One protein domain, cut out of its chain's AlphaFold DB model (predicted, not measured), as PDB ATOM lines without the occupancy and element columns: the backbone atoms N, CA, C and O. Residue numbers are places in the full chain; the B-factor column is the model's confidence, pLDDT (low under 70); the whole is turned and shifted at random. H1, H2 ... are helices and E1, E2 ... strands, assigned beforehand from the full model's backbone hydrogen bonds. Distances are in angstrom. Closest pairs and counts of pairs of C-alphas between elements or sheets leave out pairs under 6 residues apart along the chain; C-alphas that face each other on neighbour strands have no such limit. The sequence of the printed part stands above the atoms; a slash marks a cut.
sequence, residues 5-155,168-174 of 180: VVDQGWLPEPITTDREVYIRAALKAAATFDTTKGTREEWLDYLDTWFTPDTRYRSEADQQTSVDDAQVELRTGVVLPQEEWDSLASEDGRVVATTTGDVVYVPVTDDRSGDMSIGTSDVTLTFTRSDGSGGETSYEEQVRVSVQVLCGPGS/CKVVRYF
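What this domain is: This is residues 5 to 155 and 168 to 174 of the 180 residues of an uncharacterized protein of Microbacterium trichothecenolyticum (UniProt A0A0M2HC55). A twisted sheet, built on the long hairpin of E3 and E4, curls round H1. H3 packs slantwise on E5, and H2 is near both H3 and H4. The printed part has 158 residues, with helices H1 to H4 followed by strands E1 to E5, a mixed class; the sheet is branched and antiparallel. It is compact, with a radius of gyration of the C-alphas of 16.3 A, but elongated, spanning 57 by 32 by 24 A.

Where its parts are: Find C-alpha 116 at (4.600, 33.819, 33.799); from there E3, residues 116 to 130, runs 41.1 A, bending by 57 degrees at residue 120. E4, residues 136 to 150, returns over 39.2 A, bending by 64 degrees at residue 144. E1 is residues 94 to 99, E2 104 to 106, and E5 169 to 174, ending at (14.556, 41.800, 41.195). H1 is residues 19 to 29, H2 40 to 48, H3 60 to 78, 25.6 A long, and H4 82 to 89.

How they stand to each other: E2, E3 and E4 form a meander, each strand the antiparallel neighbour of the one before; look at N 123 and O 143, 2.8 A. On one side of E3 lie E1, with N 98 and O 124 at 2.8 A, and E2, with N 104 and O 120 at 2.8 A. E5 pairs with E4, N 148 and O 172 at 2.8 A. H1 is on the sheet, its Ile 23 and Gly 119 of E3 having C-alphas 6.4 A apart. H4 is on the opposite face. H3 is over E5; their closest C-alphas, Ala 70 and Arg 172, are 5.1 A apart. H2 is not on the sheet. Every O i to N i+4 pair is within hydrogen-bond range in H1, H2, H3 and H4.

The domain as a whole: The farthest C-alphas, Arg 112 and Ser 133, are 57.4 A apart. Residues 156 to 167 are cut out, leaving 6.7 A between C-alphas 155 and 168. The link from H2 to H3 is long. No printed residue is under 70 in pLDDT.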
ATOM      1  N   VAL A   5       0.805  32.034  60.242       85.75
ATOM      2  CA  VAL A   5       1.951  32.963  60.156       85.75
ATOM      3  C   VAL A   5       1.609  34.407  60.540       85.75
ATOM      4  O   VAL A   5       2.495  35.217  60.803       85.75
ATOM      5  N   VAL A   6       0.318  34.746  60.632       88.44
ATOM      6  CA  VAL A   6      -0.123  36.055  61.140       88.44
ATOM      7  C   VAL A   6       0.232  36.205  62.622       88.44
ATOM      8  O   VAL A   6       0.601  37.298  63.064       88.44
ATOM      9  N   ASP A   7       0.193  35.109  63.383       88.62
ATOM     10  CA  ASP A   7       0.599  35.105  64.791       88.62
ATOM     11  C   ASP A   7       2.116  35.313  64.942       88.62
ATOM     12  O   ASP A   7       2.559  35.837  65.962       88.62
ATOM     13  N   GLN A   8       2.892  35.004  63.896       91.62
ATOM     14  CA  GLN A   8       4.331  35.280  63.777       91.62
ATOM     15  C   GLN A   8       4.628  36.691  63.236       91.62
ATOM     16  O   GLN A   8       5.783  37.086  63.124       91.62
ATOM     17  N   GLY A   9       3.593  37.487  62.935       92.81
ATOM     18  CA  GLY A   9       3.745  38.864  62.466       92.81
ATOM     19  C   GLY A   9       4.032  39.010  60.974       92.81
ATOM     20  O   GLY A   9       4.481  40.075  60.554       92.81
ATOM     21  N   TRP A  10       3.781  37.973  60.174       95.75
ATOM     22  CA  TRP A  10       4.047  37.968  58.733       95.75
ATOM     23  C   TRP A  10       2.757  37.966  57.913       95.75
ATOM     24  O   TRP A  10       1.652  37.778  58.433       95.75
ATOM     25  N   LEU A  11       2.895  38.173  56.601       95.31
ATOM     26  CA  LEU A  11       1.778  38.051  55.671       95.31
ATOM     27  C   LEU A  11       1.684  36.636  55.100       95.31
ATOM     28  O   LEU A  11       2.682  36.102  54.626       95.31
ATOM     29  N   PRO A  12       0.482  36.048  55.078       94.88
ATOM     30  CA  PRO A  12       0.284  34.698  54.592       94.88
ATOM     31  C   PRO A  12       0.219  34.640  53.062       94.88
ATOM     32  O   PRO A  12      -0.372  35.509  52.416       94.88
ATOM     33  N   GLU A  13       0.756  33.564  52.484       95.25
ATOM     34  CA  GLU A  13       0.714  33.320  51.043       95.25
ATOM     35  C   GLU A  13      -0.739  33.186  50.554       95.25
ATOM     36  O   GLU A  13      -1.498  32.324  51.043       95.25
ATOM     37  N   PRO A  14      -1.171  34.022  49.592       94.81
ATOM     38  CA  PRO A  14      -2.489  33.881  49.006       94.81
ATOM     39  C   PRO A  14      -2.546  32.620  48.140       94.81
ATOM     40  O   PRO A  14      -1.632  32.298  47.388       94.81
ATOM     41  N   ILE A  15      -3.676  31.922  48.210       95.50
ATOM     42  CA  ILE A  15      -3.986  30.804  47.316       95.50
ATOM     43  C   ILE A  15      -4.917  31.354  46.248       95.50
ATOM     44  O   ILE A  15      -6.098  31.585  46.518       95.50
ATOM     45  N   THR A  16      -4.361  31.669  45.085       96.31
ATOM     46  CA  THR A  16      -5.084  32.331  44.001       96.31
ATOM     47  C   THR A  16      -4.443  32.034  42.652       96.31
ATOM     48  O   THR A  16      -3.238  31.827  42.557       96.31
ATOM     49  N   THR A  17      -5.260  32.091  41.604       96.38
ATOM     50  CA  THR A  17      -4.836  32.064  40.195       96.38
ATOM     51  C   THR A  17      -4.811  33.469  39.575       96.38
ATOM     52  O   THR A  17      -4.410  33.646  38.425       96.38
ATOM     53  N   ASP A  18      -5.248  34.486  40.324       96.62
ATOM     54  CA  ASP A  18      -5.207  35.884  39.905       96.62
ATOM     55  C   ASP A  18      -3.795  36.451  40.099       96.62
ATOM     56  O   ASP A  18      -3.327  36.648  41.226       96.62
ATOM     57  N   ARG A  19      -3.131  36.729  38.971       96.19
ATOM     58  CA  ARG A  19      -1.755  37.234  38.937       96.19
ATOM     59  C   ARG A  19      -1.596  38.578  39.642       96.19
ATOM     60  O   ARG A  19      -0.586  38.775  40.308       96.19
ATOM     61  N   GLU A  20      -2.557  39.493  39.516       96.69
ATOM     62  CA  GLU A  20      -2.424  40.829  40.102       96.69
ATOM     63  C   GLU A  20      -2.548  40.742  41.619       96.69
ATOM     64  O   GLU A  20      -1.734  41.312  42.350       96.69
ATOM     65  N   VAL A  21      -3.530  39.970  42.094       97.12
ATOM     66  CA  VAL A  21      -3.711  39.704  43.526       97.12
ATOM     67  C   VAL A  21      -2.447  39.079  44.113       97.12
ATOM     68  O   VAL A  21      -1.983  39.527  45.165       97.12
ATOM     69  N   TYR A  22      -1.869  38.083  43.436       97.75
ATOM     70  CA  TYR A  22      -0.668  37.406  43.921       97.75
ATOM     71  C   TYR A  22       0.567  38.317  43.905       97.75
ATOM     72  O   TYR A  22       1.258  38.411  44.916       97.75
ATOM     73  N   ILE A  23       0.817  39.048  42.811       98.00
ATOM     74  CA  ILE A  23       1.943  39.995  42.699       98.00
ATOM     75  C   ILE A  23       1.892  41.027  43.826       98.00
ATOM     76  O   ILE A  23       2.877  41.220  44.533       98.00
ATOM     77  N   ARG A  24       0.734  41.659  44.051       97.88
ATOM     78  CA  ARG A  24       0.587  42.658  45.122       97.88
ATOM     79  C   ARG A  24       0.856  42.057  46.500       97.88
ATOM     80  O   ARG A  24       1.435  42.727  47.348       97.88
ATOM     81  N   ALA A  25       0.435  40.818  46.741       97.38
ATOM     82  CA  ALA A  25       0.696  40.142  48.006       97.38
ATOM     83  C   ALA A  25       2.183  39.807  48.188       97.38
ATOM     84  O   ALA A  25       2.723  40.095  49.251       97.38
ATOM     85  N   ALA A  26       2.847  39.276  47.157       97.81
ATOM     86  CA  ALA A  26       4.276  38.960  47.179       97.81
ATOM     87  C   ALA A  26       5.127  40.208  47.464       97.81
ATOM     88  O   ALA A  26       5.953  40.205  48.373       97.81
ATOM     89  N   LEU A  27       4.838  41.321  46.777       97.06
ATOM     90  CA  LEU A  27       5.520  42.601  47.004       97.06
ATOM     91  C   LEU A  27       5.365  43.112  48.447       97.06
ATOM     92  O   LEU A  27       6.300  43.682  48.997       97.06
ATOM     93  N   LYS A  28       4.200  42.910  49.078       96.81
ATOM     94  CA  LYS A  28       3.986  43.288  50.487       96.81
ATOM     95  C   LYS A  28       4.677  42.329  51.453       96.81
ATOM     96  O   LYS A  28       5.242  42.770  52.452       96.81
ATOM     97  N   ALA A  29       4.599  41.026  51.190       96.81
ATOM     98  CA  ALA A  29       5.128  39.992  52.073       96.81
ATOM     99  C   ALA A  29       6.650  40.089  52.216       96.81
ATOM    100  O   ALA A  29       7.151  39.943  53.326       96.81
ATOM    101  N   ALA A  30       7.356  40.449  51.139       95.62
ATOM    102  CA  ALA A  30       8.805  40.648  51.136       95.62
ATOM    103  C   ALA A  30       9.304  41.772  52.069       95.62
ATOM    104  O   ALA A  30      10.505  41.879  52.294       95.62
ATOM    105  N   ALA A  31       8.414  42.602  52.626       94.81
ATOM    106  CA  ALA A  31       8.789  43.685  53.534       94.81
ATOM    107  C   ALA A  31       7.860  43.847  54.752       94.81
ATOM    108  O   ALA A  31       7.997  44.814  55.492       94.81
ATOM    109  N   THR A  32       6.910  42.928  54.973       97.38
ATOM    110  CA  THR A  32       6.019  42.978  56.146       97.38
ATOM    111  C   THR A  32       6.439  41.949  57.181       97.38
ATOM    112  O   THR A  32       6.341  40.747  56.931       97.38
ATOM    113  N   PHE A  33       6.857  42.428  58.348       97.56
ATOM    114  CA  PHE A  33       7.281  41.597  59.470       97.56
ATOM    115  C   PHE A  33       7.175  42.353  60.802       97.56
ATOM    116  O   PHE A  33       7.148  43.585  60.850       97.56
ATOM    117  N   ASP A  34       7.162  41.599  61.897       97.38
ATOM    118  CA  ASP A  34       7.218  42.098  63.270       97.38
ATOM    119  C   ASP A  34       8.359  41.377  63.993       97.38
ATOM    120  O   ASP A  34       8.300  40.163  64.204       97.38
ATOM    121  N   THR A  35       9.413  42.109  64.355       96.88
ATOM    122  CA  THR A  35      10.625  41.498  64.924       96.88
ATOM    123  C   THR A  35      10.397  40.956  66.336       96.88
ATOM    124  O   THR A  35      11.246  40.244  66.861       96.88
ATOM    125  N   THR A  36       9.268  41.287  66.972       95.56
ATOM    126  CA  THR A  36       8.917  40.803  68.317       95.56
ATOM    127  C   THR A  36       8.283  39.411  68.304       95.56
ATOM    128  O   THR A  36       8.113  38.797  69.360       95.56
ATOM    129  N   LYS A  37       7.922  38.902  67.119       96.56
ATOM    130  CA  LYS A  37       7.133  37.671  66.952       96.56
ATOM    131  C   LYS A  37       7.866  36.535  66.246       96.56
ATOM    132  O   LYS A  37       7.402  35.399  66.305       96.56
ATOM    133  N   GLY A  38       8.997  36.823  65.616       94.19
ATOM    134  CA  GLY A  38       9.818  35.836  64.930       94.19
ATOM    135  C   GLY A  38      11.184  36.403  64.580       94.19
ATOM    136  O   GLY A  38      11.408  37.614  64.626       94.19
ATOM    137  N   THR A  39      12.112  35.519  64.243       95.38
ATOM    138  CA  THR A  39      13.448  35.896  63.777       95.38
ATOM    139  C   THR A  39      13.457  36.173  62.274       95.38
ATOM    140  O   THR A  39      12.560  35.762  61.534       95.38
ATOM    141  N   ARG A  40      14.515  36.846  61.800       96.06
ATOM    142  CA  ARG A  40      14.729  37.064  60.364       96.06
ATOM    143  C   ARG A  40      14.871  35.748  59.602       96.06
ATOM    144  O   ARG A  40      14.381  35.647  58.487       96.06
ATOM    145  N   GLU A  41      15.559  34.771  60.193       96.81
ATOM    146  CA  GLU A  41      15.792  33.460  59.580       96.81
ATOM    147  C   GLU A  41      14.475  32.701  59.410       96.81
ATOM    148  O   GLU A  41      14.166  32.289  58.302       96.81
ATOM    149  N   GLU A  42      13.634  32.639  60.447       96.38
ATOM    150  CA  GLU A  42      12.327  31.976  60.346       96.38
ATOM    151  C   GLU A  42      11.401  32.662  59.325       96.38
ATOM    152  O   GLU A  42      10.673  31.990  58.592       96.38
ATOM    153  N   TRP A  43      11.441  33.998  59.240       97.06
ATOM    154  CA  TRP A  43      10.685  34.749  58.233       97.06
ATOM    155  C   TRP A  43      11.184  34.472  56.809       97.06
ATOM    156  O   TRP A  43      10.383  34.334  55.884       97.06
ATOM    157  N   LEU A  44      12.500  34.367  56.627       96.81
ATOM    158  CA  LEU A  44      13.105  34.033  55.341       96.81
ATOM    159  C   LEU A  44      12.805  32.599  54.923       96.81
ATOM    160  O   LEU A  44      12.354  32.405  53.799       96.81
ATOM    161  N   ASP A  45      12.952  31.635  55.830       95.62
ATOM    162  CA  ASP A  45      12.585  30.235  55.597       95.62
ATOM    163  C   ASP A  45      11.112  30.121  55.187       95.62
ATOM    164  O   ASP A  45      10.746  29.337  54.309       95.62
ATOM    165  N   TYR A  46      10.247  30.947  55.785       94.94
ATOM    166  CA  TYR A  46       8.858  31.049  55.371       94.94
ATOM    167  C   TYR A  46       8.707  31.610  53.948       94.94
ATOM    168  O   TYR A  46       8.006  31.007  53.130       94.94
ATOM    169  N   LEU A  47       9.356  32.731  53.620       96.44
ATOM    170  CA  LEU A  47       9.315  33.309  52.269       96.44
ATOM    171  C   LEU A  47       9.903  32.369  51.210       96.44
ATOM    172  O   LEU A  47       9.406  32.339  50.086       96.44
ATOM    173  N   ASP A  48      10.896  31.555  51.557       96.44
ATOM    174  CA  ASP A  48      11.498  30.567  50.661       96.44
ATOM    175  C   ASP A  48      10.481  29.535  50.171       96.44
ATOM    176  O   ASP A  48      10.564  29.077  49.028       96.44
ATOM    177  N   THR A  49       9.460  29.230  50.980       95.12
ATOM    178  CA  THR A  49       8.362  28.343  50.567       95.12
ATOM    179  C   THR A  49       7.502  28.922  49.442       95.12
ATOM    180  O   THR A  49       6.808  28.174  48.754       95.12
ATOM    181  N   TRP A  50       7.549  30.238  49.200       96.62
ATOM    182  CA  TRP A  50       6.785  30.890  48.132       96.62
ATOM    183  C   TRP A  50       7.389  30.638  46.749       96.62
ATOM    184  O   TRP A  50       6.711  30.858  45.739       96.62
ATOM    185  N   PHE A  51       8.642  30.184  46.691       97.38
ATOM    186  CA  PHE A  51       9.360  30.015  45.438       97.38
ATOM    187  C   PHE A  51       8.943  28.738  44.711       97.38
ATOM    188  O   PHE A  51       8.711  27.684  45.300       97.38
ATOM    189  N   THR A  52       8.873  28.841  43.389       96.19
ATOM    190  CA  THR A  52       8.708  27.727  42.459       96.19
ATOM    191  C   THR A  52       9.808  27.801  41.402       96.19
ATOM    192  O   THR A  52      10.255  28.902  41.067       96.19
ATOM    193  N   PRO A  53      10.220  26.669  40.811       95.62
ATOM    194  CA  PRO A  53      11.192  26.696  39.730       95.62
ATOM    195  C   PRO A  53      10.726  27.476  38.500       95.62
ATOM    196  O   PRO A  53       9.548  27.437  38.130       95.62
ATOM    197  N   ASP A  54      11.671  28.123  37.813       95.12
ATOM    198  CA  ASP A  54      11.411  28.742  36.514       95.12
ATOM    199  C   ASP A  54      11.251  27.656  35.437       95.12
ATOM    200  O   ASP A  54      12.185  26.924  35.088       95.12
ATOM    201  N   THR A  55      10.046  27.561  34.877       92.75
ATOM    202  CA  THR A  55       9.665  26.517  33.915       92.75
ATOM    203  C   THR A  55      10.325  26.660  32.544       92.75
ATOM    204  O   THR A  55      10.127  25.802  31.679       92.75
ATOM    205  N   ARG A  56      11.119  27.714  32.301       93.88
ATOM    206  CA  ARG A  56      11.956  27.827  31.092       93.88
ATOM    207  C   ARG A  56      13.155  26.884  31.142       93.88
ATOM    208  O   ARG A  56      13.623  26.452  30.082       93.88
ATOM    209  N   TYR A  57      13.633  26.530  32.335       92.56
ATOM    210  CA  TYR A  57      14.685  25.531  32.499       92.56
ATOM    211  C   TYR A  57      14.133  24.119  32.299       92.56
ATOM    212  O   TYR A  57      13.042  23.777  32.755       92.56
ATOM    213  N   ARG A  58      14.898  23.291  31.579       88.25
ATOM    214  CA  ARG A  58      14.465  21.943  31.170       88.25
ATOM    215  C   ARG A  58      14.920  20.832  32.101       88.25
ATOM    216  O   ARG A  58      14.329  19.758  32.061       88.25
ATOM    217  N   SER A  59      16.007  21.044  32.837       94.75
ATOM    218  CA  SER A  59      16.534  20.054  33.768       94.75
ATOM    219  C   SER A  59      16.114  20.411  35.190       94.75
ATOM    220  O   SER A  59      16.061  21.589  35.538       94.75
ATOM    221  N   GLU A  60      15.835  19.397  36.007       93.31
ATOM    222  CA  GLU A  60      15.513  19.582  37.429       93.31
ATOM    223  C   GLU A  60      16.675  20.240  38.189       93.31
ATOM    224  O   GLU A  60      16.453  21.027  39.101       93.31
ATOM    225  N   ALA A  61      17.919  19.965  37.777       95.56
ATOM    226  CA  ALA A  61      19.103  20.580  38.365       95.56
ATOM    227  C   ALA A  61      19.139  22.098  38.120       95.56
ATOM    228  O   ALA A  61      19.291  22.857  39.069       95.56
ATOM    229  N   ASP A  62      18.930  22.540  36.874       95.75
ATOM    230  CA  ASP A  62      18.905  23.974  36.547       95.75
ATOM    231  C   ASP A  62      17.703  24.673  37.199       95.75
ATOM    232  O   ASP A  62      17.802  25.812  37.646       95.75
ATOM    233  N   GLN A  63      16.566  23.976  37.276       94.44
ATOM    234  CA  GLN A  63      15.374  24.432  37.987       94.44
ATOM    235  C   GLN A  63      15.665  24.678  39.470       94.44
ATOM    236  O   GLN A  63      15.349  25.756  39.970       94.44
ATOM    237  N   GLN A  64      16.313  23.732  40.152       95.31
ATOM    238  CA  GLN A  64      16.683  23.902  41.555       95.31
ATOM    239  C   GLN A  64      17.698  25.032  41.737       95.31
ATOM    240  O   GLN A  64      17.481  25.898  42.575       95.31
ATOM    241  N   THR A  65      18.745  25.095  40.905       96.19
ATOM    242  CA  THR A  65      19.711  26.205  40.948       96.19
ATOM    243  C   THR A  65      19.024  27.557  40.761       96.19
ATOM    244  O   THR A  65      19.344  28.499  41.474       96.19
ATOM    245  N   SER A  66      18.029  27.653  39.872       95.62
ATOM    246  CA  SER A  66      17.280  28.901  39.684       95.62
ATOM    247  C   SER A  66      16.496  29.331  40.927       95.62
ATOM    248  O   SER A  66      16.394  30.528  41.185       95.62
ATOM    249  N   VAL A  67      15.971  28.377  41.704       97.31
ATOM    250  CA  VAL A  67      15.297  28.660  42.978       97.31
ATOM    251  C   VAL A  67      16.316  29.108  44.016       97.31
ATOM    252  O   VAL A  67      16.117  30.149  44.636       97.31
ATOM    253  N   ASP A  68      17.415  28.369  44.166       97.50
ATOM    254  CA  ASP A  68      18.461  28.675  45.143       97.50
ATOM    255  C   ASP A  68      19.032  30.087  44.909       97.50
ATOM    256  O   ASP A  68      19.100  30.897  45.836       97.50
ATOM    257  N   ASP A  69      19.355  30.421  43.655       96.69
ATOM    258  CA  ASP A  69      19.849  31.743  43.259       96.69
ATOM    259  C   ASP A  69      18.808  32.842  43.534       96.69
ATOM    260  O   ASP A  69      19.141  33.906  44.059       96.69
ATOM    261  N   ALA A  70      17.532  32.591  43.223       97.44
ATOM    262  CA  ALA A  70      16.456  33.555  43.447       97.44
ATOM    263  C   ALA A  70      16.198  33.821  44.940       97.44
ATOM    264  O   ALA A  70      15.918  34.958  45.329       97.44
ATOM    265  N   GLN A  71      16.320  32.796  45.784       97.50
ATOM    266  CA  GLN A  71      16.241  32.958  47.231       97.50
ATOM    267  C   GLN A  71      17.467  33.705  47.777       97.50
ATOM    268  O   GLN A  71      17.344  34.493  48.714       97.50
ATOM    269  N   VAL A  72      18.669  33.488  47.231       96.38
ATOM    270  CA  VAL A  72      19.853  34.288  47.602       96.38
ATOM    271  C   VAL A  72      19.632  35.758  47.251       96.38
ATOM    272  O   VAL A  72      19.851  36.611  48.109       96.38
ATOM    273  N   GLU A  73      19.138  36.051  46.046       94.75
ATOM    274  CA  GLU A  73      18.836  37.416  45.591       94.75
ATOM    275  C   GLU A  73      17.818  38.113  46.506       94.75
ATOM    276  O   GLU A  73      18.023  39.259  46.911       94.75
ATOM    277  N   LEU A  74      16.748  37.408  46.902       96.06
ATOM    278  CA  LEU A  74      15.779  37.920  47.875       96.06
ATOM    279  C   LEU A  74      16.486  38.358  49.168       96.06
ATOM    280  O   LEU A  74      16.289  39.486  49.620       96.06
ATOM    281  N   ARG A  75      17.315  37.476  49.742       95.38
ATOM    282  CA  ARG A  75      17.963  37.662  51.052       95.38
ATOM    283  C   ARG A  75      19.003  38.779  51.082       95.38
ATOM    284  O   ARG A  75      19.241  39.327  52.160       95.38
ATOM    285  N   THR A  76      19.661  39.048  49.957       91.81
ATOM    286  CA  THR A  76      20.786  39.995  49.873       91.81
ATOM    287  C   THR A  76      20.402  41.337  49.267       91.81
ATOM    288  O   THR A  76      21.070  42.326  49.563       91.81
ATOM    289  N   GLY A  77      19.364  41.377  48.429       88.19
ATOM    290  CA  GLY A  77      19.075  42.535  47.590       88.19
ATOM    291  C   GLY A  77      17.662  43.105  47.689       88.19
ATOM    292  O   GLY A  77      17.441  44.214  47.214       88.19
ATOM    293  N   VAL A  78      16.708  42.378  48.277       92.12
ATOM    294  CA  VAL A  78      15.289  42.784  48.273       92.12
ATOM    295  C   VAL A  78      14.738  42.936  49.683       92.12
ATOM    296  O   VAL A  78      14.079  43.933  49.973       92.12
ATOM    297  N   VAL A  79      15.000  41.974  50.570       94.19
ATOM    298  CA  VAL A  79      14.602  42.105  51.977       94.19
ATOM    299  C   VAL A  79      15.604  42.941  52.761       94.19
ATOM    300  O   VAL A  79      16.775  43.056  52.402       94.19
ATOM    301  N   LEU A  80      15.149  43.432  53.911       93.19
ATOM    302  CA  LEU A  80      15.978  44.163  54.855       93.19
ATOM    303  C   LEU A  80      17.251  43.364  55.254       93.19
ATOM    304  O   LEU A  80      17.147  42.175  55.607       93.19
ATOM    305  N   PRO A  81      18.448  43.983  55.240       94.62
ATOM    306  CA  PRO A  81      19.681  43.363  55.727       94.62
ATOM    307  C   PRO A  81      19.617  42.964  57.209       94.62
ATOM    308  O   PRO A  81      18.854  43.532  57.988       94.62
ATOM    309  N   GLN A  82      20.462  42.011  57.623       95.38
ATOM    310  CA  GLN A  82      20.520  41.529  59.014       95.38
ATOM    311  C   GLN A  82      20.778  42.662  60.020       95.38
ATOM    312  O   GLN A  82      20.108  42.730  61.042       95.38
ATOM    313  N   GLU A  83      21.718  43.563  59.728       96.25
ATOM    314  CA  GLU A  83      22.083  44.654  60.644       96.25
ATOM    315  C   GLU A  83      20.910  45.613  60.898       96.25
ATOM    316  O   GLU A  83      20.689  46.065  62.022       96.25
ATOM    317  N   GLU A  84      20.122  45.894  59.860       95.19
ATOM    318  CA  GLU A  84      18.931  46.733  59.966       95.19
ATOM    319  C   GLU A  84      17.786  46.006  60.681       95.19
ATOM    320  O   GLU A  84      17.081  46.619  61.484       95.19
ATOM    321  N   TRP A  85      17.633  44.695  60.457       96.62
ATOM    322  CA  TRP A  85      16.709  43.871  61.237       96.62
ATOM    323  C   TRP A  85      17.056  43.902  62.725       96.62
ATOM    324  O   TRP A  85      16.180  44.147  63.548       96.62
ATOM    325  N   ASP A  86      18.324  43.692  63.081       97.25
ATOM    326  CA  ASP A  86      18.780  43.693  64.473       97.25
ATOM    327  C   ASP A  86      18.590  45.072  65.119       97.25
ATOM    328  O   ASP A  86      18.196  45.168  66.285       97.25
ATOM    329  N   SER A  87      18.795  46.147  64.348       95.69
ATOM    330  CA  SER A  87      18.473  47.506  64.787       95.69
ATOM    331  C   SER A  87      16.986  47.655  65.107       95.69
ATOM    332  O   SER A  87      16.666  48.150  66.188       95.69
ATOM    333  N   LEU A  88      16.087  47.205  64.226       96.50
ATOM    334  CA  LEU A  88      14.645  47.231  64.488       96.50
ATOM    335  C   LEU A  88      14.281  46.363  65.693       96.50
ATOM    336  O   LEU A  88      13.545  46.813  66.563       96.50
ATOM    337  N   ALA A  89      14.839  45.157  65.790       96.50
ATOM    338  CA  ALA A  89      14.551  44.228  66.875       96.50
ATOM    339  C   ALA A  89      14.957  44.771  68.247       96.50
ATOM    340  O   ALA A  89      14.265  44.526  69.231       96.50
ATOM    341  N   SER A  90      16.032  45.561  68.314       95.75
ATOM    342  CA  SER A  90      16.456  46.229  69.551       95.75
ATOM    343  C   SER A  90      15.477  47.301  70.054       95.75
ATOM    344  O   SER A  90      15.538  47.683  71.222       95.75
ATOM    345  N   GLU A  91      14.569  47.756  69.188       96.38
ATOM    346  CA  GLU A  91      13.580  48.809  69.436       96.38
ATOM    347  C   GLU A  91      12.142  48.284  69.258       96.38
ATOM    348  O   GLU A  91      11.242  49.055  68.927       96.38
ATOM    349  N   ASP A  92      11.913  46.977  69.444       96.00
ATOM    350  CA  ASP A  92      10.607  46.317  69.264       96.00
ATOM    351  C   ASP A  92       9.939  46.674  67.916       96.00
ATOM    352  O   ASP A  92       8.743  46.976  67.821       96.00
ATOM    353  N   GLY A  93      10.760  46.716  66.868       96.69
ATOM    354  CA  GLY A  93      10.407  47.266  65.574       96.69
ATOM    355  C   GLY A  93       9.502  46.371  64.731       96.69
ATOM    356  O   GLY A  93       9.499  45.144  64.804       96.69
ATOM    357  N   ARG A  94       8.732  46.999  63.847       97.44
ATOM    358  CA  ARG A  94       7.938  46.294  62.834       97.44
ATOM    359  C   ARG A  94       7.842  47.107  61.561       97.44
ATOM    360  O   ARG A  94       7.925  48.337  61.596       97.44
ATOM    361  N   VAL A  95       7.620  46.413  60.454       98.06
ATOM    362  CA  VAL A  95       7.413  47.027  59.145       98.06
ATOM    363  C   VAL A  95       6.107  46.519  58.564       98.06
ATOM    364  O   VAL A  95       5.851  45.317  58.525       98.06
ATOM    365  N   VAL A  96       5.269  47.448  58.110       97.75
ATOM    366  CA  VAL A  96       4.052  47.138  57.358       97.75
ATOM    367  C   VAL A  96       4.209  47.684  55.951       97.75
ATOM    368  O   VAL A  96       4.338  48.893  55.762       97.75
ATOM    369  N   ALA A  97       4.168  46.799  54.959       97.00
ATOM    370  CA  ALA A  97       4.273  47.177  53.560       97.00
ATOM    371  C   ALA A  97       2.891  47.262  52.901       97.00
ATOM    372  O   ALA A  97       2.059  46.355  53.004       97.00
ATOM    373  N   THR A  98       2.654  48.339  52.159       96.38
ATOM    374  CA  THR A  98       1.435  48.534  51.371       96.38
ATOM    375  C   THR A  98       1.791  48.895  49.940       96.38
ATOM    376  O   THR A  98       2.427  49.907  49.681       96.38
ATOM    377  N   THR A  99       1.335  48.093  48.981       93.69
ATOM    378  CA  THR A  99       1.340  48.469  47.564       93.69
ATOM    379  C   THR A  99       0.406  49.658  47.343       93.69
ATOM    380  O   THR A  99      -0.798  49.532  47.580       93.69
ATOM    381  N   THR A 100       0.947  50.789  46.901       86.62
ATOM    382  CA  THR A 100       0.213  52.057  46.733       86.62
ATOM    383  C   THR A 100       0.025  52.459  45.269       86.62
ATOM    384  O   THR A 100      -0.852  53.271  44.980       86.62
ATOM    385  N   GLY A 101       0.788  51.859  44.349       84.06
ATOM    386  CA  GLY A 101       0.690  52.076  42.904       84.06
ATOM    387  C   GLY A 101      -0.069  50.986  42.137       84.06
ATOM    388  O   GLY A 101      -0.474  49.952  42.684       84.06
ATOM    389  N   ASP A 102      -0.252  51.231  40.840       92.50
ATOM    390  CA  ASP A 102      -0.676  50.210  39.882       92.50
ATOM    391  C   ASP A 102       0.470  49.236  39.592       92.50
ATOM    392  O   ASP A 102       1.642  49.613  39.601       92.50
ATOM    393  N   VAL A 103       0.124  47.979  39.302       95.62
ATOM    394  CA  VAL A 103       1.112  46.997  38.847       95.62
ATOM    395  C   VAL A 103       1.403  47.248  37.369       95.62
ATOM    396  O   VAL A 103       0.537  47.064  36.512       95.62
ATOM    397  N   VAL A 104       2.636  47.646  37.073       96.06
ATOM    398  CA  VAL A 104       3.163  47.753  35.711       96.06
ATOM    399  C   VAL A 104       3.712  46.395  35.295       96.06
ATOM    400  O   VAL A 104       4.478  45.780  36.034       96.06
ATOM    401  N   TYR A 105       3.319  45.919  34.114       95.75
ATOM    402  CA  TYR A 105       3.720  44.605  33.620       95.75
ATOM    403  C   TYR A 105       4.809  44.701  32.558       95.75
ATOM    404  O   TYR A 105       4.691  45.472  31.605       95.75
ATOM    405  N   VAL A 106       5.815  43.838  32.683       93.81
ATOM    406  CA  VAL A 106       6.868  43.633  31.680       93.81
ATOM    407  C   VAL A 106       6.743  42.208  31.128       93.81
ATOM    408  O   VAL A 106       6.492  41.272  31.897       93.81
ATOM    409  N   PRO A 107       6.871  41.999  29.804       88.38
ATOM    410  CA  PRO A 107       6.789  40.663  29.228       88.38
ATOM    411  C   PRO A 107       7.932  39.770  29.717       88.38
ATOM    412  O   PRO A 107       9.091  40.181  29.767       88.38
ATOM    413  N   VAL A 108       7.615  38.507  30.003       93.06
ATOM    414  CA  VAL A 108       8.627  37.480  30.272       93.06
ATOM    415  C   VAL A 108       9.120  36.930  28.940       93.06
ATOM    416  O   VAL A 108       8.383  36.257  28.220       93.06
ATOM    417  N   THR A 109      10.368  37.229  28.580       89.81
ATOM    418  CA  THR A 109      10.960  36.701  27.347       89.81
ATOM    419  C   THR A 109      11.111  35.185  27.427       89.81
ATOM    420  O   THR A 109      11.426  34.623  28.481       89.81
ATOM    421  N   ASP A 110      10.888  34.521  26.294       87.56
ATOM    422  CA  ASP A 110      10.991  33.066  26.140       87.56
ATOM    423  C   ASP A 110      10.028  32.238  27.014       87.56
ATOM    424  O   ASP A 110      10.172  31.014  27.096       87.56
ATOM    425  N   ASP A 111       9.005  32.864  27.610       89.75
ATOM    426  CA  ASP A 111       7.880  32.144  28.204       89.75
ATOM    427  C   ASP A 111       6.961  31.588  27.108       89.75
ATOM    428  O   ASP A 111       6.218  32.313  26.447       89.75
ATOM    429  N   ARG A 112       7.023  30.272  26.897       85.00
ATOM    430  CA  ARG A 112       6.192  29.592  25.896       85.00
ATOM    431  C   ARG A 112       4.801  29.242  26.402       85.00
ATOM    432  O   ARG A 112       3.936  29.001  25.561       85.00
ATOM    433  N   SER A 113       4.598  29.135  27.716       85.94
ATOM    434  CA  SER A 113       3.285  28.780  28.259       85.94
ATOM    435  C   SER A 113       2.395  30.008  28.416       85.94
ATOM    436  O   SER A 113       1.183  29.900  28.247       85.94
ATOM    437  N   GLY A 114       2.998  31.181  28.638       90.69
ATOM    438  CA  GLY A 114       2.278  32.428  28.904       90.69
ATOM    439  C   GLY A 114       1.747  32.510  30.336       90.69
ATOM    440  O   GLY A 114       0.929  33.384  30.639       90.69
ATOM    441  N   ASP A 115       2.192  31.594  31.198       94.06
ATOM    442  CA  ASP A 115       1.777  31.503  32.596       94.06
ATOM    443  C   ASP A 115       2.637  32.380  33.512       94.06
ATOM    444  O   ASP A 115       2.295  32.557  34.683       94.06
ATOM    445  N   MET A 116       3.753  32.929  33.016       96.50
ATOM    446  CA  MET A 116       4.600  33.819  33.799       96.50
ATOM    447  C   MET A 116       4.256  35.288  33.579       96.50
ATOM    448  O   MET A 116       3.786  35.726  32.528       96.50
ATOM    449  N   SER A 117       4.483  36.094  34.607       96.88
ATOM    450  CA  SER A 117       4.310  37.545  34.549       96.88
ATOM    451  C   SER A 117       5.335  38.224  35.440       96.88
ATOM    452  O   SER A 117       5.604  37.743  36.537       96.88
ATOM    453  N   ILE A 118       5.892  39.345  34.980       97.88
ATOM    454  CA  ILE A 118       6.666  40.261  35.822       97.88
ATOM    455  C   ILE A 118       5.773  41.454  36.123       97.88
ATOM    456  O   ILE A 118       5.258  42.078  35.194       97.88
ATOM    457  N   GLY A 119       5.587  41.745  37.406       97.44
ATOM    458  CA  GLY A 119       4.886  42.934  37.868       97.44
ATOM    459  C   GLY A 119       5.789  43.808  38.723       97.44
ATOM    460  O   GLY A 119       6.492  43.298  39.596       97.44
ATOM    461  N   THR A 120       5.731  45.112  38.486       97.31
ATOM    462  CA  THR A 120       6.460  46.156  39.214       97.31
ATOM    463  C   THR A 120       5.456  47.098  39.857       97.31
ATOM    464  O   THR A 120       4.495  47.505  39.207       97.31
ATOM    465  N   SER A 121       5.658  47.464  41.120       96.25
ATOM    466  CA  SER A 121       4.837  48.491  41.771       96.25
ATOM    467  C   SER A 121       5.622  49.243  42.833       96.25
ATOM    468  O   SER A 121       6.569  48.718  43.420       96.25
ATOM    469  N   ASP A 122       5.156  50.455  43.123       95.12
ATOM    470  CA  ASP A 122       5.549  51.193  44.315       95.12
ATOM    471  C   ASP A 122       4.937  50.538  45.563       95.12
ATOM    472  O   ASP A 122       3.760  50.136  45.579       95.12
ATOM    473  N   VAL A 123       5.760  50.422  46.600       95.31
ATOM    474  CA  VAL A 123       5.430  49.873  47.911       95.31
ATOM    475  C   VAL A 123       5.850  50.889  48.963       95.31
ATOM    476  O   VAL A 123       7.011  51.288  49.045       95.31
ATOM    477  N   THR A 124       4.893  51.307  49.780       97.31
ATOM    478  CA  THR A 124       5.145  52.133  50.957       97.31
ATOM    479  C   THR A 124       5.442  51.223  52.139       97.31
ATOM    480  O   THR A 124       4.621  50.370  52.481       97.31
ATOM    481  N   LEU A 125       6.609  51.402  52.745       97.19
ATOM    482  CA  LEU A 125       7.063  50.713  53.945       97.19
ATOM    483  C   LEU A 125       6.851  51.639  55.136       97.19
ATOM    484  O   LEU A 125       7.488  52.686  55.221       97.19
ATOM    485  N   THR A 126       5.966  51.271  56.055       98.12
ATOM    486  CA  THR A 126       5.796  51.993  57.317       98.12
ATOM    487  C   THR A 126       6.595  51.279  58.394       98.12
ATOM    488  O   THR A 126       6.213  50.193  58.835       98.12
ATOM    489  N   PHE A 127       7.697  51.891  58.814       97.62
ATOM    490  CA  PHE A 127       8.500  51.433  59.940       97.62
ATOM    491  C   PHE A 127       7.907  51.983  61.231       97.62
ATOM    492  O   PHE A 127       7.586  53.170  61.301       97.62
ATOM    493  N   THR A 128       7.813  51.149  62.260       97.50
ATOM    494  CA  THR A 128       7.461  51.573  63.618       97.50
ATOM    495  C   THR A 128       8.483  51.037  64.605       97.50
ATOM    496  O   THR A 128       8.853  49.869  64.515       97.50
ATOM    497  N   ARG A 129       8.927  51.890  65.531       96.31
ATOM    498  CA  ARG A 129       9.926  51.602  66.571       96.31
ATOM    499  C   ARG A 129       9.435  52.121  67.922       96.31
ATOM    500  O   ARG A 129       8.844  53.204  67.985       96.31
ATOM    501  N   SER A 130       9.703  51.379  68.987       93.81
ATOM    502  CA  SER A 130       9.501  51.800  70.375       93.81
ATOM    503  C   SER A 130      10.532  52.857  70.772       93.81
ATOM    504  O   SER A 130      11.704  52.760  70.421       93.81
ATOM    505  N   ASP A 131      10.115  53.858  71.545       87.50
ATOM    506  CA  ASP A 131      11.022  54.854  72.134       87.50
ATOM    507  C   ASP A 131      11.583  54.432  73.509       87.50
ATOM    508  O   ASP A 131      12.275  55.207  74.176       87.50
ATOM    509  N   GLY A 132      11.262  53.215  73.967       81.88
ATOM    510  CA  GLY A 132      11.684  52.673  75.263       81.88
ATOM    511  C   GLY A 132      10.980  53.286  76.482       81.88
ATOM    512  O   GLY A 132      11.201  52.839  77.609       81.88
ATOM    513  N   SER A 133      10.110  54.279  76.289       84.38
ATOM    514  CA  SER A 133       9.311  54.937  77.334       84.38
ATOM    515  C   SER A 133       7.814  54.612  77.255       84.38
ATOM    516  O   SER A 133       7.011  55.152  78.018       84.38
ATOM    517  N   GLY A 134       7.450  53.681  76.367       78.88
ATOM    518  CA  GLY A 134       6.072  53.272  76.094       78.88
ATOM    519  C   GLY A 134       5.406  54.060  74.963       78.88
ATOM    520  O   GLY A 134       4.208  53.883  74.745       78.88
ATOM    521  N   GLY A 135       6.148  54.925  74.266       90.00
ATOM    522  CA  GLY A 135       5.728  55.561  73.022       90.00
ATOM    523  C   GLY A 135       6.285  54.841  71.793       90.00
ATOM    524  O   GLY A 135       7.207  54.031  71.882       90.00
ATOM    525  N   GLU A 136       5.714  55.149  70.631       95.12
ATOM    526  CA  GLU A 136       6.180  54.656  69.335       95.12
ATOM    527  C   GLU A 136       6.452  55.828  68.392       95.12
ATOM    528  O   GLU A 136       5.760  56.851  68.419       95.12
ATOM    529  N   THR A 137       7.440  55.653  67.521       95.44
ATOM    530  CA  THR A 137       7.695  56.539  66.387       95.44
ATOM    531  C   THR A 137       7.553  55.760  65.091       95.44
ATOM    532  O   THR A 137       7.929  54.589  65.021       95.44
ATOM    533  N   SER A 138       7.008  56.414  64.066       96.19
ATOM    534  CA  SER A 138       6.842  55.815  62.748       96.19
ATOM    535  C   SER A 138       7.319  56.748  61.651       96.19
ATOM    536  O   SER A 138       7.168  57.969  61.746       96.19
ATOM    537  N   TYR A 139       7.863  56.160  60.594       96.12
ATOM    538  CA  TYR A 139       8.220  56.855  59.366       96.12
ATOM    539  C   TYR A 139       7.926  55.966  58.161       96.12
ATOM    540  O   TYR A 139       7.800  54.747  58.282       96.12
ATOM    541  N   GLU A 140       7.779  56.600  57.004       97.38
ATOM    542  CA  GLU A 140       7.475  55.916  55.753       97.38
ATOM    543  C   GLU A 140       8.642  56.031  54.783       97.38
ATOM    544  O   GLU A 140       9.231  57.102  54.623       97.38
ATOM    545  N   GLU A 141       8.917  54.937  54.089       95.25
ATOM    546  CA  GLU A 141       9.796  54.900  52.929       95.25
ATOM    547  C   GLU A 141       9.029  54.358  51.727       95.25
ATOM    548  O   GLU A 141       8.052  53.621  51.866       95.25
ATOM    549  N   GLN A 142       9.450  54.746  50.528       94.06
ATOM    550  CA  GLN A 142       8.878  54.231  49.291       94.06
ATOM    551  C   GLN A 142       9.959  53.496  48.525       94.06
ATOM    552  O   GLN A 142      11.021  54.051  48.244       94.06
ATOM    553  N   VAL A 143       9.655  52.256  48.171       93.06
ATOM    554  CA  VAL A 143      10.503  51.415  47.335       93.06
ATOM    555  C   VAL A 143       9.717  50.972  46.116       93.06
ATOM    556  O   VAL A 143       8.487  50.900  46.139       93.06
ATOM    557  N   ARG A 144      10.431  50.657  45.040       93.31
ATOM    558  CA  ARG A 144       9.842  50.124  43.817       93.31
ATOM    559  C   ARG A 144      10.452  48.763  43.559       93.31
ATOM    560  O   ARG A 144      11.665  48.655  43.415       93.31
ATOM    561  N   VAL A 145       9.611  47.737  43.546       93.38
ATOM    562  CA  VAL A 145      10.056  46.341  43.525       93.38
ATOM    563  C   VAL A 145       9.347  45.610  42.398       93.38
ATOM    564  O   VAL A 145       8.154  45.820  42.157       93.38
ATOM    565  N   SER A 146      10.092  44.741  41.721       97.19
ATOM    566  CA  SER A 146       9.553  43.824  40.723       97.19
ATOM    567  C   SER A 146       9.581  42.394  41.238       97.19
ATOM    568  O   SER A 146      10.526  41.965  41.903       97.19
ATOM    569  N   VAL A 147       8.561  41.629  40.867       98.06
ATOM    570  CA  VAL A 147       8.478  40.192  41.127       98.06
ATOM    571  C   VAL A 147       8.033  39.473  39.861       98.06
ATOM    572  O   VAL A 147       7.128  39.921  39.154       98.06
ATOM    573  N   GLN A 148       8.688  38.355  39.561       98.19
ATOM    574  CA  GLN A 148       8.255  37.403  38.548       98.19
ATOM    575  C   GLN A 148       7.455  36.301  39.232       98.19
ATOM    576  O   GLN A 148       7.920  35.709  40.205       98.19
ATOM    577  N   VAL A 149       6.273  35.998  38.704       98.06
ATOM    578  CA  VAL A 149       5.377  34.959  39.223       98.06
ATOM    579  C   VAL A 149       5.023  33.963  38.127       98.06
ATOM    580  O   VAL A 149       5.025  34.320  36.947       98.06
ATOM    581  N   LEU A 150       4.699  32.734  38.518       97.44
ATOM    582  CA  LEU A 150       4.183  31.674  37.657       97.44
ATOM    583  C   LEU A 150       2.780  31.287  38.132       97.44
ATOM    584  O   LEU A 150       2.629  30.769  39.234       97.44
ATOM    585  N   CYS A 151       1.772  31.522  37.294       96.12
ATOM    586  CA  CYS A 151       0.357  31.251  37.556       96.12
ATOM    587  C   CYS A 151      -0.166  30.210  36.560       96.12
ATOM    588  O   CYS A 151      -0.927  30.529  35.647       96.12
ATOM    589  N   GLY A 152       0.292  28.966  36.697       93.81
ATOM    590  CA  GLY A 152      -0.004  27.896  35.748       93.81
ATOM    591  C   GLY A 152       0.331  26.514  36.302       93.81
ATOM    592  O   GLY A 152       0.838  26.398  37.414       93.81
ATOM    593  N   PRO A 153       0.062  25.434  35.551       92.31
ATOM    594  CA  PRO A 153       0.198  24.061  36.042       92.31
ATOM    595  C   PRO A 153       1.637  23.660  36.405       92.31
ATOM    596  O   PRO A 153       1.826  22.630  37.044       92.31
ATOM    597  N   GLY A 154       2.635  24.442  35.983       91.12
ATOM    598  CA  GLY A 154       4.033  24.255  36.368       91.12
ATOM    599  C   GLY A 154       4.394  24.808  37.750       91.12
ATOM    600  O   GLY A 154       5.526  24.606  38.180       91.12
ATOM    601  N   SER A 155       3.482  25.504  38.438       93.88
ATOM    602  CA  SER A 155       3.722  25.981  39.798       93.88
ATOM    603  C   SER A 155       3.733  24.825  40.802       93.88
ATOM    604  O   SER A 155       2.895  23.919  40.759       93.88
ATOM    605  N   CYS A 168      -0.769  30.666  41.799       97.69
ATOM    606  CA  CYS A 168       0.403  31.483  41.544       97.69
ATOM    607  C   CYS A 168       1.507  31.212  42.576       97.69
ATOM    608  O   CYS A 168       1.225  30.992  43.754       97.69
ATOM    609  N   LYS A 169       2.761  31.260  42.122       97.75
ATOM    610  CA  LYS A 169       3.971  31.134  42.946       97.75
ATOM    611  C   LYS A 169       5.023  32.156  42.521       97.75
ATOM    612  O   LYS A 169       5.034  32.584  41.362       97.75
ATOM    613  N   VAL A 170       5.914  32.541  43.431       98.19
ATOM    614  CA  VAL A 170       7.054  33.414  43.116       98.19
ATOM    615  C   VAL A 170       8.094  32.622  42.329       98.19
ATOM    616  O   VAL A 170       8.447  31.516  42.706       98.19
ATOM    617  N   VAL A 171       8.608  33.190  41.244       97.94
ATOM    618  CA  VAL A 171       9.792  32.656  40.553       97.94
ATOM    619  C   VAL A 171      11.045  33.359  41.064       97.94
ATOM    620  O   VAL A 171      12.026  32.707  41.396       97.94
ATOM    621  N   ARG A 172      11.015  34.696  41.133       97.75
ATOM    622  CA  ARG A 172      12.106  35.519  41.673       97.75
ATOM    623  C   ARG A 172      11.668  36.955  41.921       97.75
ATOM    624  O   ARG A 172      10.712  37.429  41.306       97.75
ATOM    625  N   TYR A 173      12.432  37.656  42.747       97.50
ATOM    626  CA  TYR A 173      12.398  39.111  42.858       97.50
ATOM    627  C   TYR A 173      13.551  39.730  42.061       97.50
ATOM    628  O   TYR A 173      14.462  39.024  41.628       97.50
ATOM    629  N   PHE A 174      13.495  41.042  41.854       95.06
ATOM    630  CA  PHE A 174      14.556  41.800  41.195       95.06
ATOM    631  C   PHE A 174      15.051  42.908  42.122       95.06
ATOM    632  O   PHE A 174      14.242  43.609  42.730       95.06
TER     633      PHE A 174